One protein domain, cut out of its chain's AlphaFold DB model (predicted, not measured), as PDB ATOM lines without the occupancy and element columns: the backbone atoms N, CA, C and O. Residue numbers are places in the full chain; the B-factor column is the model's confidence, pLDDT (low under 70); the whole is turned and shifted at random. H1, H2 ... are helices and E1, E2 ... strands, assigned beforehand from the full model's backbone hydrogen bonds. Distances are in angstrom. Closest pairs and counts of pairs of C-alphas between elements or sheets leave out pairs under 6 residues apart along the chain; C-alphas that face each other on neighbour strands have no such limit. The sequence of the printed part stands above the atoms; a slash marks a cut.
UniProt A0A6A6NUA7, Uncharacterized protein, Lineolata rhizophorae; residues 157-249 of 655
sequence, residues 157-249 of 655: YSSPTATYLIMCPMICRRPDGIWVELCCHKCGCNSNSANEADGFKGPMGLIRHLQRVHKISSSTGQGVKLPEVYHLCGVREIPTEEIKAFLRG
ATOM      1  N   TYR A 157     334.853 214.093 193.989       87.81
ATOM      2  CA  TYR A 157     333.899 215.004 193.362       87.81
ATOM      3  C   TYR A 157     333.875 216.315 194.142       87.81
ATOM      4  O   TYR A 157     333.453 216.327 195.296       87.81
ATOM      5  N   SER A 158     334.264 217.415 193.499       87.19
ATOM      6  CA  SER A 158     334.189 218.767 194.061       87.19
ATOM      7  C   SER A 158     333.156 219.609 193.315       87.19
ATOM      8  O   SER A 158     333.094 219.617 192.084       87.19
ATOM      9  N   SER A 159     332.339 220.343 194.064       85.56
ATOM     10  CA  SER A 159     331.345 221.288 193.551       85.56
ATOM     11  C   SER A 159     331.204 222.477 194.509       85.56
ATOM     12  O   SER A 159     331.528 222.327 195.686       85.56
ATOM     13  N   PRO A 160     330.655 223.631 194.075       82.19
ATOM     14  CA  PRO A 160     330.519 224.817 194.933       82.19
ATOM     15  C   PRO A 160     329.695 224.613 196.217       82.19
ATOM     16  O   PRO A 160     329.692 225.482 197.081       82.19
ATOM     17  N   THR A 161     328.957 223.504 196.331       81.75
ATOM     18  CA  THR A 161     328.087 223.193 197.475       81.75
ATOM     19  C   THR A 161     328.472 221.921 198.231       81.75
ATOM     20  O   THR A 161     327.863 221.641 199.260       81.75
ATOM     21  N   ALA A 162     329.430 221.129 197.739       87.75
ATOM     22  CA  ALA A 162     329.877 219.892 198.381       87.75
ATOM     23  C   ALA A 162     331.138 219.325 197.717       87.75
ATOM     24  O   ALA A 162     331.207 219.264 196.485       87.75
ATOM     25  N   THR A 163     332.036 218.773 198.536       91.88
ATOM     26  CA  THR A 163     333.111 217.870 198.104       91.88
ATOM     27  C   THR A 163     332.919 216.502 198.764       91.88
ATOM     28  O   THR A 163     332.663 216.440 199.965       91.88
ATOM     29  N   TYR A 164     332.981 215.407 198.002       93.81
ATOM     30  CA  TYR A 164     332.806 214.032 198.503       93.81
ATOM     31  C   TYR A 164     333.538 212.992 197.643       93.81
ATOM     32  O   TYR A 164     333.890 213.271 196.497       93.81
ATOM     33  N   LEU A 165     333.770 211.786 198.171       92.88
ATOM     34  CA  LEU A 165     334.427 210.711 197.415       92.88
ATOM     35  C   LEU A 165     333.445 210.023 196.455       92.88
ATOM     36  O   LEU A 165     332.394 209.541 196.862       92.88
ATOM     37  N   ILE A 166     333.800 209.908 195.176       89.19
ATOM     38  CA  ILE A 166     332.975 209.268 194.136       89.19
ATOM     39  C   ILE A 166     332.717 207.791 194.466       89.19
ATOM     40  O   ILE A 166     331.610 207.301 194.255       89.19
ATOM     41  N   MET A 167     333.727 207.097 195.001       87.31
ATOM     42  CA  MET A 167     333.637 205.683 195.387       87.31
ATOM     43  C   MET A 167     332.889 205.454 196.705       87.31
ATOM     44  O   MET A 167     332.358 204.369 196.916       87.31
ATOM     45  N   CYS A 168     332.832 206.459 197.584       90.69
ATOM     46  CA  CYS A 168     332.171 206.367 198.882       90.69
ATOM     47  C   CYS A 168     331.423 207.680 199.177       90.69
ATOM     48  O   CYS A 168     331.935 208.536 199.901       90.69
ATOM     49  N   PRO A 169     330.230 207.896 198.584       92.06
ATOM     50  CA  PRO A 169     329.620 209.228 198.538       92.06
ATOM     51  C   PRO A 169     329.178 209.800 199.892       92.06
ATOM     52  O   PRO A 169     328.976 211.012 199.997       92.06
ATOM     53  N   MET A 170     329.062 208.947 200.916       93.00
ATOM     54  CA  MET A 170     328.846 209.332 202.313       93.00
ATOM     55  C   MET A 170     330.076 209.983 202.963       93.00
ATOM     56  O   MET A 170     329.905 210.704 203.942       93.00
ATOM     57  N   ILE A 171     331.291 209.787 202.434       95.12
ATOM     58  CA  ILE A 171     332.479 210.515 202.892       95.12
ATOM     59  C   ILE A 171     332.546 211.865 202.181       95.12
ATOM     60  O   ILE A 171     332.738 211.935 200.964       95.12
ATOM     61  N   CYS A 172     332.432 212.945 202.947       95.50
ATOM     62  CA  CYS A 172     332.470 214.310 202.435       95.50
ATOM     63  C   CYS A 172     333.475 215.188 203.174       95.50
ATOM     64  O   CYS A 172     333.791 214.942 204.336       95.50
ATOM     65  N   ARG A 173     333.948 216.235 202.500       95.25
ATOM     66  CA  ARG A 173     334.833 217.245 203.071       95.25
ATOM     67  C   ARG A 173     334.002 218.432 203.559       95.25
ATOM     68  O   ARG A 173     333.256 219.029 202.779       95.25
ATOM     69  N   ARG A 174     334.119 218.755 204.846       94.38
ATOM     70  CA  ARG A 174     333.537 219.947 205.477       94.38
ATOM     71  C   ARG A 174     334.223 221.228 204.962       94.38
ATOM     72  O   ARG A 174     335.334 221.159 204.436       94.38
ATOM     73  N   PRO A 175     333.600 222.411 205.133       91.50
ATOM     74  CA  PRO A 175     334.195 223.695 204.741       91.50
ATOM     75  C   PRO A 175     335.484 224.065 205.492       91.50
ATOM     76  O   PRO A 175     336.237 224.901 205.010       91.50
ATOM     77  N   ASP A 176     335.729 223.452 206.651       92.75
ATOM     78  CA  ASP A 176     336.957 223.569 207.455       92.75
ATOM     79  C   ASP A 176     338.085 222.625 206.989       92.75
ATOM     80  O   ASP A 176     339.145 222.574 207.602       92.75
ATOM     81  N   GLY A 177     337.864 221.874 205.906       92.81
ATOM     82  CA  GLY A 177     338.837 220.954 205.326       92.81
ATOM     83  C   GLY A 177     338.768 219.523 205.866       92.81
ATOM     84  O   GLY A 177     339.303 218.633 205.201       92.81
ATOM     85  N   ILE A 178     338.074 219.275 206.982       94.44
ATOM     86  CA  ILE A 178     337.997 217.960 207.640       94.44
ATOM     87  C   ILE A 178     337.103 217.006 206.838       94.44
ATOM     88  O   ILE A 178     336.019 217.375 206.377       94.44
ATOM     89  N   TRP A 179     337.524 215.752 206.683       95.75
ATOM     90  CA  TRP A 179     336.688 214.711 206.086       95.75
ATOM     91  C   TRP A 179     335.809 214.044 207.144       95.75
ATOM     92  O   TRP A 179     336.274 213.721 208.232       95.75
ATOM     93  N   VAL A 180     334.534 213.822 206.825       96.00
ATOM     94  CA  VAL A 180     333.562 213.191 207.727       96.00
ATOM     95  C   VAL A 180     332.698 212.158 207.022       96.00
ATOM     96  O   VAL A 180     332.347 212.306 205.848       96.00
ATOM     97  N   GLU A 181     332.322 211.133 207.777       95.81
ATOM     98  CA  GLU A 181     331.329 210.135 207.403       95.81
ATOM     99  C   GLU A 181     329.916 210.651 207.707       95.81
ATOM    100  O   GLU A 181     329.584 210.949 208.859       95.81
ATOM    101  N   LEU A 182     329.075 210.758 206.676       95.56
ATOM    102  CA  LEU A 182     327.684 211.181 206.806       95.56
ATOM    103  C   LEU A 182     326.741 210.005 207.037       95.56
ATOM    104  O   LEU A 182     326.620 209.104 206.209       95.56
ATOM    105  N   CYS A 183     325.963 210.096 208.107       95.75
ATOM    106  CA  CYS A 183     324.902 209.160 208.439       95.75
ATOM    107  C   CYS A 183     323.730 209.939 209.053       95.75
ATOM    108  O   CYS A 183     323.914 210.824 209.884       95.75
ATOM    109  N   CYS A 184     322.502 209.651 208.626       95.44
ATOM    110  CA  CYS A 184     321.334 210.400 209.068       95.44
ATOM    111  C   CYS A 184     321.031 210.136 210.549       95.44
ATOM    112  O   CYS A 184     320.613 209.044 210.934       95.44
ATOM    113  N   HIS A 185     321.126 211.193 211.353       94.31
ATOM    114  CA  HIS A 185     320.973 211.173 212.810       94.31
ATOM    115  C   HIS A 185     319.601 210.709 213.342       94.31
ATOM    116  O   HIS A 185     319.429 210.547 214.548       94.31
ATOM    117  N   LYS A 186     318.604 210.534 212.463       93.62
ATOM    118  CA  LYS A 186     317.257 210.048 212.809       93.62
ATOM    119  C   LYS A 186     317.025 208.563 212.520       93.62
ATOM    120  O   LYS A 186     316.192 207.972 213.191       93.62
ATOM    121  N   CYS A 187     317.688 207.984 211.517       93.62
ATOM    122  CA  CYS A 187     317.514 206.572 211.125       93.62
ATOM    123  C   CYS A 187     318.782 205.726 211.303       93.62
ATOM    124  O   CYS A 187     318.732 204.531 211.045       93.62
ATOM    125  N   GLY A 188     319.938 206.333 211.590       93.25
ATOM    126  CA  GLY A 188     321.236 205.650 211.513       93.25
ATOM    127  C   GLY A 188     321.666 205.256 210.090       93.25
ATOM    128  O   GLY A 188     322.717 204.650 209.916       93.25
ATOM    129  N   CYS A 189     320.878 205.594 209.067       93.12
ATOM    130  CA  CYS A 189     321.085 205.173 207.688       93.12
ATOM    131  C   CYS A 189     322.007 206.136 206.912       93.12
ATOM    132  O   CYS A 189     321.907 207.354 207.077       93.12
ATOM    133  N   ASN A 190     322.905 205.612 206.066       92.44
ATOM    134  CA  ASN A 190     323.859 206.386 205.238       92.44
ATOM    135  C   ASN A 190     323.668 206.184 203.714       92.44
ATOM    136  O   ASN A 190     324.400 206.750 202.894       92.44
ATOM    137  N   SER A 191     322.645 205.421 203.328       90.88
ATOM    138  CA  SER A 191     322.264 205.131 201.946       90.88
ATOM    139  C   SER A 191     320.806 205.479 201.658       90.88
ATOM    140  O   SER A 191     319.973 205.637 202.553       90.88
ATOM    141  N   ASN A 192     320.480 205.617 200.373       83.25
ATOM    142  CA  ASN A 192     319.110 205.846 199.938       83.25
ATOM    143  C   ASN A 192     318.392 204.498 199.755       83.25
ATOM    144  O   ASN A 192     318.742 203.743 198.850       83.25
ATOM    145  N   SER A 193     317.342 204.243 200.541       67.62
ATOM    146  CA  SER A 193     316.646 202.944 200.697       67.62
ATOM    147  C   SER A 193     316.101 202.262 199.429       67.62
ATOM    148  O   SER A 193     315.583 201.154 199.505       67.62
ATOM    149  N   ALA A 194     316.201 202.895 198.260       65.19
ATOM    150  CA  ALA A 194     315.792 202.322 196.980       65.19
ATOM    151  C   ALA A 194     316.883 201.488 196.278       65.19
ATOM    152  O   ALA A 194     316.536 200.681 195.420       65.19
ATOM    153  N   ASN A 195     318.169 201.703 196.587       65.50
ATOM    154  CA  ASN A 195     319.310 201.033 195.953       65.50
ATOM    155  C   ASN A 195     320.429 200.852 196.990       65.50
ATOM    156  O   ASN A 195     321.051 201.837 197.382       65.50
ATOM    157  N   GLU A 196     320.739 199.610 197.363       61.59
ATOM    158  CA  GLU A 196     321.766 199.285 198.370       61.59
ATOM    159  C   GLU A 196     323.142 199.914 198.066       61.59
ATOM    160  O   GLU A 196     323.812 200.434 198.952       61.59
ATOM    161  N   ALA A 197     323.528 199.963 196.788       70.19
ATOM    162  CA  ALA A 197     324.807 200.524 196.348       70.19
ATOM    163  C   ALA A 197     324.852 202.068 196.249       70.19
ATOM    164  O   ALA A 197     325.934 202.637 196.101       70.19
ATOM    165  N   ASP A 198     323.714 202.777 196.296       79.94
ATOM    166  CA  ASP A 198     323.678 204.247 196.204       79.94
ATOM    167  C   ASP A 198     323.681 204.881 197.613       79.94
ATOM    168  O   ASP A 198     322.652 205.335 198.132       79.94
ATOM    169  N   GLY A 199     324.879 204.978 198.200       86.44
ATOM    170  CA  GLY A 199     325.154 205.851 199.350       86.44
ATOM    171  C   GLY A 199     324.685 207.297 199.111       86.44
ATOM    172  O   GLY A 199     324.552 207.746 197.963       86.44
ATOM    173  N   PHE A 200     324.417 208.061 200.178       90.50
ATOM    174  CA  PHE A 200     324.019 209.465 200.020       90.50
ATOM    175  C   PHE A 200     325.078 210.248 199.245       90.50
ATOM    176  O   PHE A 200     326.228 210.301 199.651       90.50
ATOM    177  N   LYS A 201     324.692 210.875 198.125       91.31
ATOM    178  CA  LYS A 201     325.625 211.601 197.241       91.31
ATOM    179  C   LYS A 201     326.016 212.946 197.850       91.31
ATOM    180  O   LYS A 201     325.414 213.976 197.526       91.31
ATOM    181  N   GLY A 202     326.966 212.889 198.783       92.88
ATOM    182  CA  GLY A 202     327.364 213.983 199.651       92.88
ATOM    183  C   GLY A 202     326.228 214.488 200.559       92.88
ATOM    184  O   GLY A 202     325.128 213.914 200.598       92.88
ATOM    185  N   PRO A 203     326.434 215.632 201.234       94.12
ATOM    186  CA  PRO A 203     325.442 216.236 202.128       94.12
ATOM    187  C   PRO A 203     324.128 216.586 201.414       94.12
ATOM    188  O   PRO A 203     323.055 216.471 201.997       94.12
ATOM    189  N   MET A 204     324.164 216.914 200.116       93.44
ATOM    190  CA  MET A 204     322.950 217.144 199.320       93.44
ATOM    191  C   MET A 204     322.110 215.873 199.105       93.44
ATOM    192  O   MET A 204     320.901 215.971 198.890       93.44
ATOM    193  N   GLY A 205     322.715 214.680 199.135       92.50
ATOM    194  CA  GLY A 205     321.982 213.413 199.164       92.50
ATOM    195  C   GLY A 205     321.214 213.247 200.473       92.50
ATOM    196  O   GLY A 205     320.012 212.979 200.457       92.50
ATOM    197  N   LEU A 206     321.897 213.512 201.583       93.62
ATOM    198  CA  LEU A 206     321.373 213.421 202.940       93.62
ATOM    199  C   LEU A 206     320.288 214.476 203.249       93.62
ATOM    200  O   LEU A 206     319.265 214.131 203.837       93.62
ATOM    201  N   ILE A 207     320.413 215.723 202.776       93.31
ATOM    202  CA  ILE A 207     319.342 216.739 202.878       93.31
ATOM    203  C   ILE A 207     318.045 216.225 202.240       93.31
ATOM    204  O   ILE A 207     316.970 216.322 202.833       93.31
ATOM    205  N   ARG A 208     318.129 215.631 201.039       92.44
ATOM    206  CA  ARG A 208     316.949 215.068 200.360       92.44
ATOM    207  C   ARG A 208     316.357 213.890 201.129       92.44
ATOM    208  O   ARG A 208     315.144 213.710 201.079       92.44
ATOM    209  N   HIS A 209     317.179 213.096 201.816       92.94
ATOM    210  CA  HIS A 209     316.712 212.031 202.706       92.94
ATOM    211  C   HIS A 209     315.940 212.602 203.902       92.94
ATOM    212  O   HIS A 209     314.767 212.270 204.073       92.94
ATOM    213  N   LEU A 210     316.537 213.535 204.653       92.44
ATOM    214  CA  LEU A 210     315.914 214.213 205.803       92.44
ATOM    215  C   LEU A 210     314.554 214.839 205.441       92.44
ATOM    216  O   LEU A 210     313.567 214.647 206.153       92.44
ATOM    217  N   GLN A 211     314.479 215.510 204.288       91.50
ATOM    218  CA  GLN A 211     313.250 216.117 203.767       91.50
ATOM    219  C   GLN A 211     312.188 215.085 203.351       91.50
ATOM    220  O   GLN A 211     310.997 215.290 203.586       91.50
ATOM    221  N   ARG A 212     312.581 213.978 202.704       91.56
ATOM    222  CA  ARG A 212     311.632 212.989 202.158       91.56
ATOM    223  C   ARG A 212     311.128 212.004 203.198       91.56
ATOM    224  O   ARG A 212     309.927 211.740 203.221       91.56
ATOM    225  N   VAL A 213     312.035 211.456 204.001       92.44
ATOM    226  CA  VAL A 213     311.767 210.372 204.951       92.44
ATOM    227  C   VAL A 213     311.281 210.957 206.268       92.44
ATOM    228  O   VAL A 213     310.132 210.751 206.641       92.44
ATOM    229  N   HIS A 214     312.107 211.779 206.916       91.19
ATOM    230  CA  HIS A 214     311.813 212.319 208.248       91.19
ATOM    231  C   HIS A 214     310.942 213.583 208.232       91.19
ATOM    232  O   HIS A 214     310.632 214.125 209.287       91.19
ATOM    233  N   LYS A 215     310.562 214.074 207.041       92.44
ATOM    234  CA  LYS A 215     309.820 215.333 206.830       92.44
ATOM    235  C   LYS A 215     310.476 216.551 207.488       92.44
ATOM    236  O   LYS A 215     309.805 217.558 207.707       92.44
ATOM    237  N   ILE A 216     311.789 216.492 207.734       88.88
ATOM    238  CA  ILE A 216     312.569 217.591 208.307       88.88
ATOM    239  C   ILE A 216     312.755 218.648 207.219       88.88
ATOM    240  O   ILE A 216     313.755 218.731 206.505       88.88
ATOM    241  N   SER A 217     311.708 219.447 207.083       79.88
ATOM    242  CA  SER A 217     311.814 220.837 206.685       79.88
ATOM    243  C   SER A 217     312.291 221.592 207.920       79.88
ATOM    244  O   SER A 217     311.828 221.317 209.025       79.88
ATOM    245  N   SER A 218     313.197 222.548 207.750       69.19
ATOM    246  CA  SER A 218     313.509 223.523 208.800       69.19
ATOM    247  C   SER A 218     312.213 224.117 209.370       69.19
ATOM    248  O   SER A 218     311.327 224.483 208.588       69.19
ATOM    249  N   SER A 219     312.132 224.321 210.682       57.31
ATOM    250  CA  SER A 219     310.982 224.971 211.336       57.31
ATOM    251  C   SER A 219     310.646 226.359 210.761       57.31
ATOM    252  O   SER A 219     309.502 226.795 210.815       57.31
ATOM    253  N   THR A 220     311.622 227.031 210.147       68.25
ATOM    254  CA  THR A 220     311.510 228.354 209.507       68.25
ATOM    255  C   THR A 220     311.142 228.321 208.015       68.25
ATOM    256  O   THR A 220     311.173 229.358 207.353       68.25
ATOM    257  N   GLY A 221     310.872 227.148 207.430       75.94
ATOM    258  CA  GLY A 221     310.653 226.972 205.982       75.94
ATOM    259  C   GLY A 221     311.900 227.130 205.087       75.94
ATOM    260  O   GLY A 221     311.867 226.736 203.921       75.94
ATOM    261  N   GLN A 222     313.021 227.641 205.611       74.19
ATOM    262  CA  GLN A 222     314.334 227.673 204.950       74.19
ATOM    263  C   GLN A 222     315.068 226.323 205.067       74.19
ATOM    264  O   GLN A 222     315.941 226.178 205.923       74.19
ATOM    265  N   GLY A 223     314.693 225.343 204.233       83.31
ATOM    266  CA  GLY A 223     315.100 223.931 204.362       83.31
ATOM    267  C   GLY A 223     316.573 223.670 204.732       83.31
ATOM    268  O   GLY A 223     317.455 224.394 204.274       83.31
ATOM    269  N   VAL A 224     316.792 222.609 205.532       88.62
ATOM    270  CA  VAL A 224     318.045 222.220 206.230       88.62
ATOM    271  C   VAL A 224     319.315 222.751 205.565       88.62
ATOM    272  O   VAL A 224     319.636 222.388 204.427       88.62
ATOM    273  N   LYS A 225     320.043 223.608 206.286       90.56
ATOM    274  CA  LYS A 225     321.213 224.312 205.743       90.56
ATOM    275  C   LYS A 225     322.434 223.399 205.741       90.56
ATOM    276  O   LYS A 225     322.613 222.586 206.637       90.56
ATOM    277  N   LEU A 226     323.325 223.568 204.763       90.00
ATOM    278  CA  LEU A 226     324.509 222.713 204.613       90.00
ATOM    279  C   LEU A 226     325.367 222.573 205.898       90.00
ATOM    280  O   LEU A 226     325.723 221.440 206.214       90.00
ATOM    281  N   PRO A 227     325.653 223.639 206.682       90.62
ATOM    282  CA  PRO A 227     326.411 223.507 207.935       90.62
ATOM    283  C   PRO A 227     325.694 222.653 208.991       90.62
ATOM    284  O   PRO A 227     326.318 221.859 209.687       90.62
ATOM    285  N   GLU A 228     324.367 222.773 209.065       90.12
ATOM    286  CA  GLU A 228     323.501 222.031 209.991       90.12
ATOM    287  C   GLU A 228     323.570 220.518 209.727       90.12
ATOM    288  O   GLU A 228     323.581 219.722 210.660       90.12
ATOM    289  N   VAL A 229     323.716 220.113 208.459       91.81
ATOM    290  CA  VAL A 229     323.904 218.705 208.070       91.81
ATOM    291  C   VAL A 229     325.197 218.131 208.640       91.81
ATOM    292  O   VAL A 229     325.178 217.015 209.147       91.81
ATOM    293  N   TYR A 230     326.310 218.867 208.563       91.69
ATOM    294  CA  TYR A 230     327.591 218.379 209.077       91.69
ATOM    295  C   TYR A 230     327.567 218.228 210.602       91.69
ATOM    296  O   TYR A 230     328.075 217.236 211.113       91.69
ATOM    297  N   HIS A 231     326.930 219.162 211.317       88.06
ATOM    298  CA  HIS A 231     326.806 219.093 212.777       88.06
ATOM    299  C   HIS A 231     325.841 218.007 213.261       88.06
ATOM    300  O   HIS A 231     326.129 217.347 214.252       88.06
ATOM    301  N   LEU A 232     324.700 217.816 212.592       86.75
ATOM    302  CA  LEU A 232     323.713 216.823 213.023       86.75
ATOM    303  C   LEU A 232     324.084 215.399 212.597       86.75
ATOM    304  O   LEU A 232     323.775 214.460 213.319       86.75
ATOM    305  N   CYS A 233     324.702 215.227 211.426       89.50
ATOM    306  CA  CYS A 233     324.824 213.929 210.753       89.50
ATOM    307  C   CYS A 233     326.269 213.493 210.447       89.50
ATOM    308  O   CYS A 233     326.461 212.500 209.741       89.50
ATOM    309  N   GLY A 234     327.282 214.221 210.921       85.19
ATOM    310  CA  GLY A 234     328.658 213.730 210.941       85.19
ATOM    311  C   GLY A 234     328.818 212.704 212.061       85.19
ATOM    312  O   GLY A 234     328.688 213.056 213.228       85.19
ATOM    313  N   VAL A 235     329.068 211.437 211.719       89.50
ATOM    314  CA  VAL A 235     329.178 210.343 212.710       89.50
ATOM    315  C   VAL A 235     330.629 210.005 213.054       89.50
ATOM    316  O   VAL A 235     330.905 209.526 214.151       89.50
ATOM    317  N   ARG A 236     331.564 210.267 212.139       93.69
ATOM    318  CA  ARG A 236     332.992 209.995 212.321       93.69
ATOM    319  C   ARG A 236     333.816 211.006 211.537       93.69
ATOM    320  O   ARG A 236     333.517 211.250 210.368       93.69
ATOM    321  N   GLU A 237     334.846 211.575 212.155       95.06
ATOM    322  CA  GLU A 237     335.894 212.296 211.425       95.06
ATOM    323  C   GLU A 237     336.882 211.276 210.850       95.06
ATOM    324  O   GLU A 237     337.269 210.320 211.523       95.06
ATOM    325  N   ILE A 238     337.242 211.445 209.581       95.00
ATOM    326  CA  ILE A 238     338.080 210.513 208.832       95.00
ATOM    327  C   ILE A 238     339.438 211.184 208.600       95.00
ATOM    328  O   ILE A 238     339.494 212.216 207.927       95.00
ATOM    329  N   PRO A 239     340.546 210.636 209.133       95.00
ATOM    330  CA  PRO A 239     341.858 211.245 208.971       95.00
ATOM    331  C   PRO A 239     342.303 211.190 207.506       95.00
ATOM    332  O   PRO A 239     342.006 210.240 206.779       95.00
ATOM    333  N   THR A 240     343.075 212.185 207.069       92.44
ATOM    334  CA  THR A 240     343.503 212.315 205.667       92.44
ATOM    335  C   THR A 240     344.222 211.063 205.149       92.44
ATOM    336  O   THR A 240     344.022 210.687 203.999       92.44
ATOM    337  N   GLU A 241     344.993 210.354 205.978       92.56
ATOM    338  CA  GLU A 241     345.639 209.092 205.577       92.56
ATOM    339  C   GLU A 241     344.639 207.965 205.258       92.56
ATOM    340  O   GLU A 241     344.880 207.178 204.341       92.56
ATOM    341  N   GLU A 242     343.484 207.920 205.930       93.19
ATOM    342  CA  GLU A 242     342.401 206.984 205.606       93.19
ATOM    343  C   GLU A 242     341.789 207.325 204.236       93.19
ATOM    344  O   GLU A 242     341.622 206.443 203.395       93.19
ATOM    345  N   ILE A 243     341.574 208.615 203.947       93.31
ATOM    346  CA  ILE A 243     341.124 209.102 202.629       93.31
ATOM    347  C   ILE A 243     342.133 208.748 201.527       93.31
ATOM    348  O   ILE A 243     341.749 208.263 200.460       93.31
ATOM    349  N   LYS A 244     343.434 208.937 201.784       90.06
ATOM    350  CA  LYS A 244     344.507 208.554 200.852       90.06
ATOM    351  C   LYS A 244     344.509 207.049 200.592       90.06
ATOM    352  O   LYS A 244     344.737 206.630 199.458       90.06
ATOM    353  N   ALA A 245     344.255 206.233 201.614       88.44
ATOM    354  CA  ALA A 245     344.156 204.788 201.467       88.44
ATOM    355  C   ALA A 245     342.905 204.378 200.659       88.44
ATOM    356  O   ALA A 245     343.029 203.537 199.764       88.44
ATOM    357  N   PHE A 246     341.748 205.018 200.887       88.25
ATOM    358  CA  PHE A 246     340.528 204.830 200.088       88.25
ATOM    359  C   PHE A 246     340.763 205.133 198.605       88.25
ATOM    360  O   PHE A 246     340.446 204.311 197.747       88.25
ATOM    361  N   LEU A 247     341.372 206.282 198.297       85.56
ATOM    362  CA  LEU A 247     341.632 206.719 196.919       85.56
ATOM    363  C   LEU A 247     342.687 205.860 196.200       85.56
ATOM    364  O   LEU A 247     342.680 205.772 194.976       85.56
ATOM    365  N   ARG A 248     343.553 205.159 196.943       85.94
ATOM    366  CA  ARG A 248     344.469 204.137 196.403       85.94
ATOM    367  C   ARG A 248     343.830 202.744 196.276       85.94
ATOM    368  O   ARG A 248     344.497 201.827 195.804       85.94
ATOM    369  N   GLY A 249     342.584 202.559 196.719       84.50
ATOM    370  CA  GLY A 249     341.911 201.255 196.762       84.50
ATOM    371  C   GLY A 249     342.513 200.268 197.772       84.50
ATOM    372  O   GLY A 249     342.376 199.062 197.595       84.50
TER     373      GLY A 249
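AT A GLANCE: This is residues 157 to 249 of the 655 residues of an uncharacterized protein of Lineolata rhizophorae (UniProt A0A6A6NUA7). A small, strongly twisted sheet of five short strands lies between H3 at one end of the longest axis and H1, with the long loop of residues 213 to 225, toward the other. H1 stands up from the sheet, H2 packs across H1 near its beginning, and the loop folds back from the end of H1 to H2. The printed part has 93 residues, with five named strands and three named helices that follow along the chain as E1 E2 E3 E4 H1 H2 E5 H3; the sheet, in the order E1 - E2 - E3 - E4 - E5, is all antiparallel. The class is mixed, helices and strands, with under half of the residues, 46, in named elements. The whole is compact, with a radius of gyration of the C-alphas of 12.9 A and spans of 41 by 30 by 22 A.

IN THESE COORDINATES: The sheet holds E1, residues 157 to 159, from C-alpha 157 at (333.899, 215.004, 193.362); E2, residues 162 to 165, 10.3 A long; E3, residues 171 to 173; E4, residues 179 to 182, 9.7 A; and E5, residues 234 to 238, 10.2 A. H1, residues 202 to 212, is 16.0 A long and ends with C-alpha 212 at (311.632, 212.989, 202.158). H2, residues 226 to 233, is 10.7 A long. H3, residues 240 to 247, is 10.6 A long and ends with C-alpha 247 at (341.632, 206.719, 196.919).

HOW THE PARTS SIT: E1 to E4 form a meander, each strand the antiparallel neighbour of the one before, with hairpins E1 and E2, E2 and E3, E3 and E4. N 157 and O 164 are 2.8 A apart, within hydrogen-bond range, as are N 173 and O 163 at 2.8 A, N 180 and O 172 at 2.8 A, and, between E4 and the edge strand E5, N 238 and O 179 at 2.8 A. The sheet is only just strongly twisted, its C-alphas up to 4.4 A off the best plane. H1 is on the sheet over E3, at a height of 11.5 A, and stands up from it at 55 degrees; its closest C-alphas to E3 are Gly 202 and Cys 172, 5.8 A. H2 is on the opposite face, only just over E4 with 3 C-alphas, and runs across the strands, at 70 degrees to E4 on the local plane. H1 and H2 touch, about perpendicular at 77 degrees; the closest C-alphas, Pro 203 and Val 229, are 6.6 A apart. H3 only grazes the sheet and is apart from H1 and H2. Every O i to N i+4 pair is within hydrogen-bond range in H3, 6 of 7 in H1 and 3 of 4 in H2.

THE WHOLE: The C-alphas farthest apart, Thr 220 and Arg 248, are 42.9 A apart. The printed part has no cut. The links E4 to H1 and H1 to H2 are long; the others are tight. Mean pLDDT of the printed part is 88.4, with residues 193 to 196 and 218 to 220 under 70.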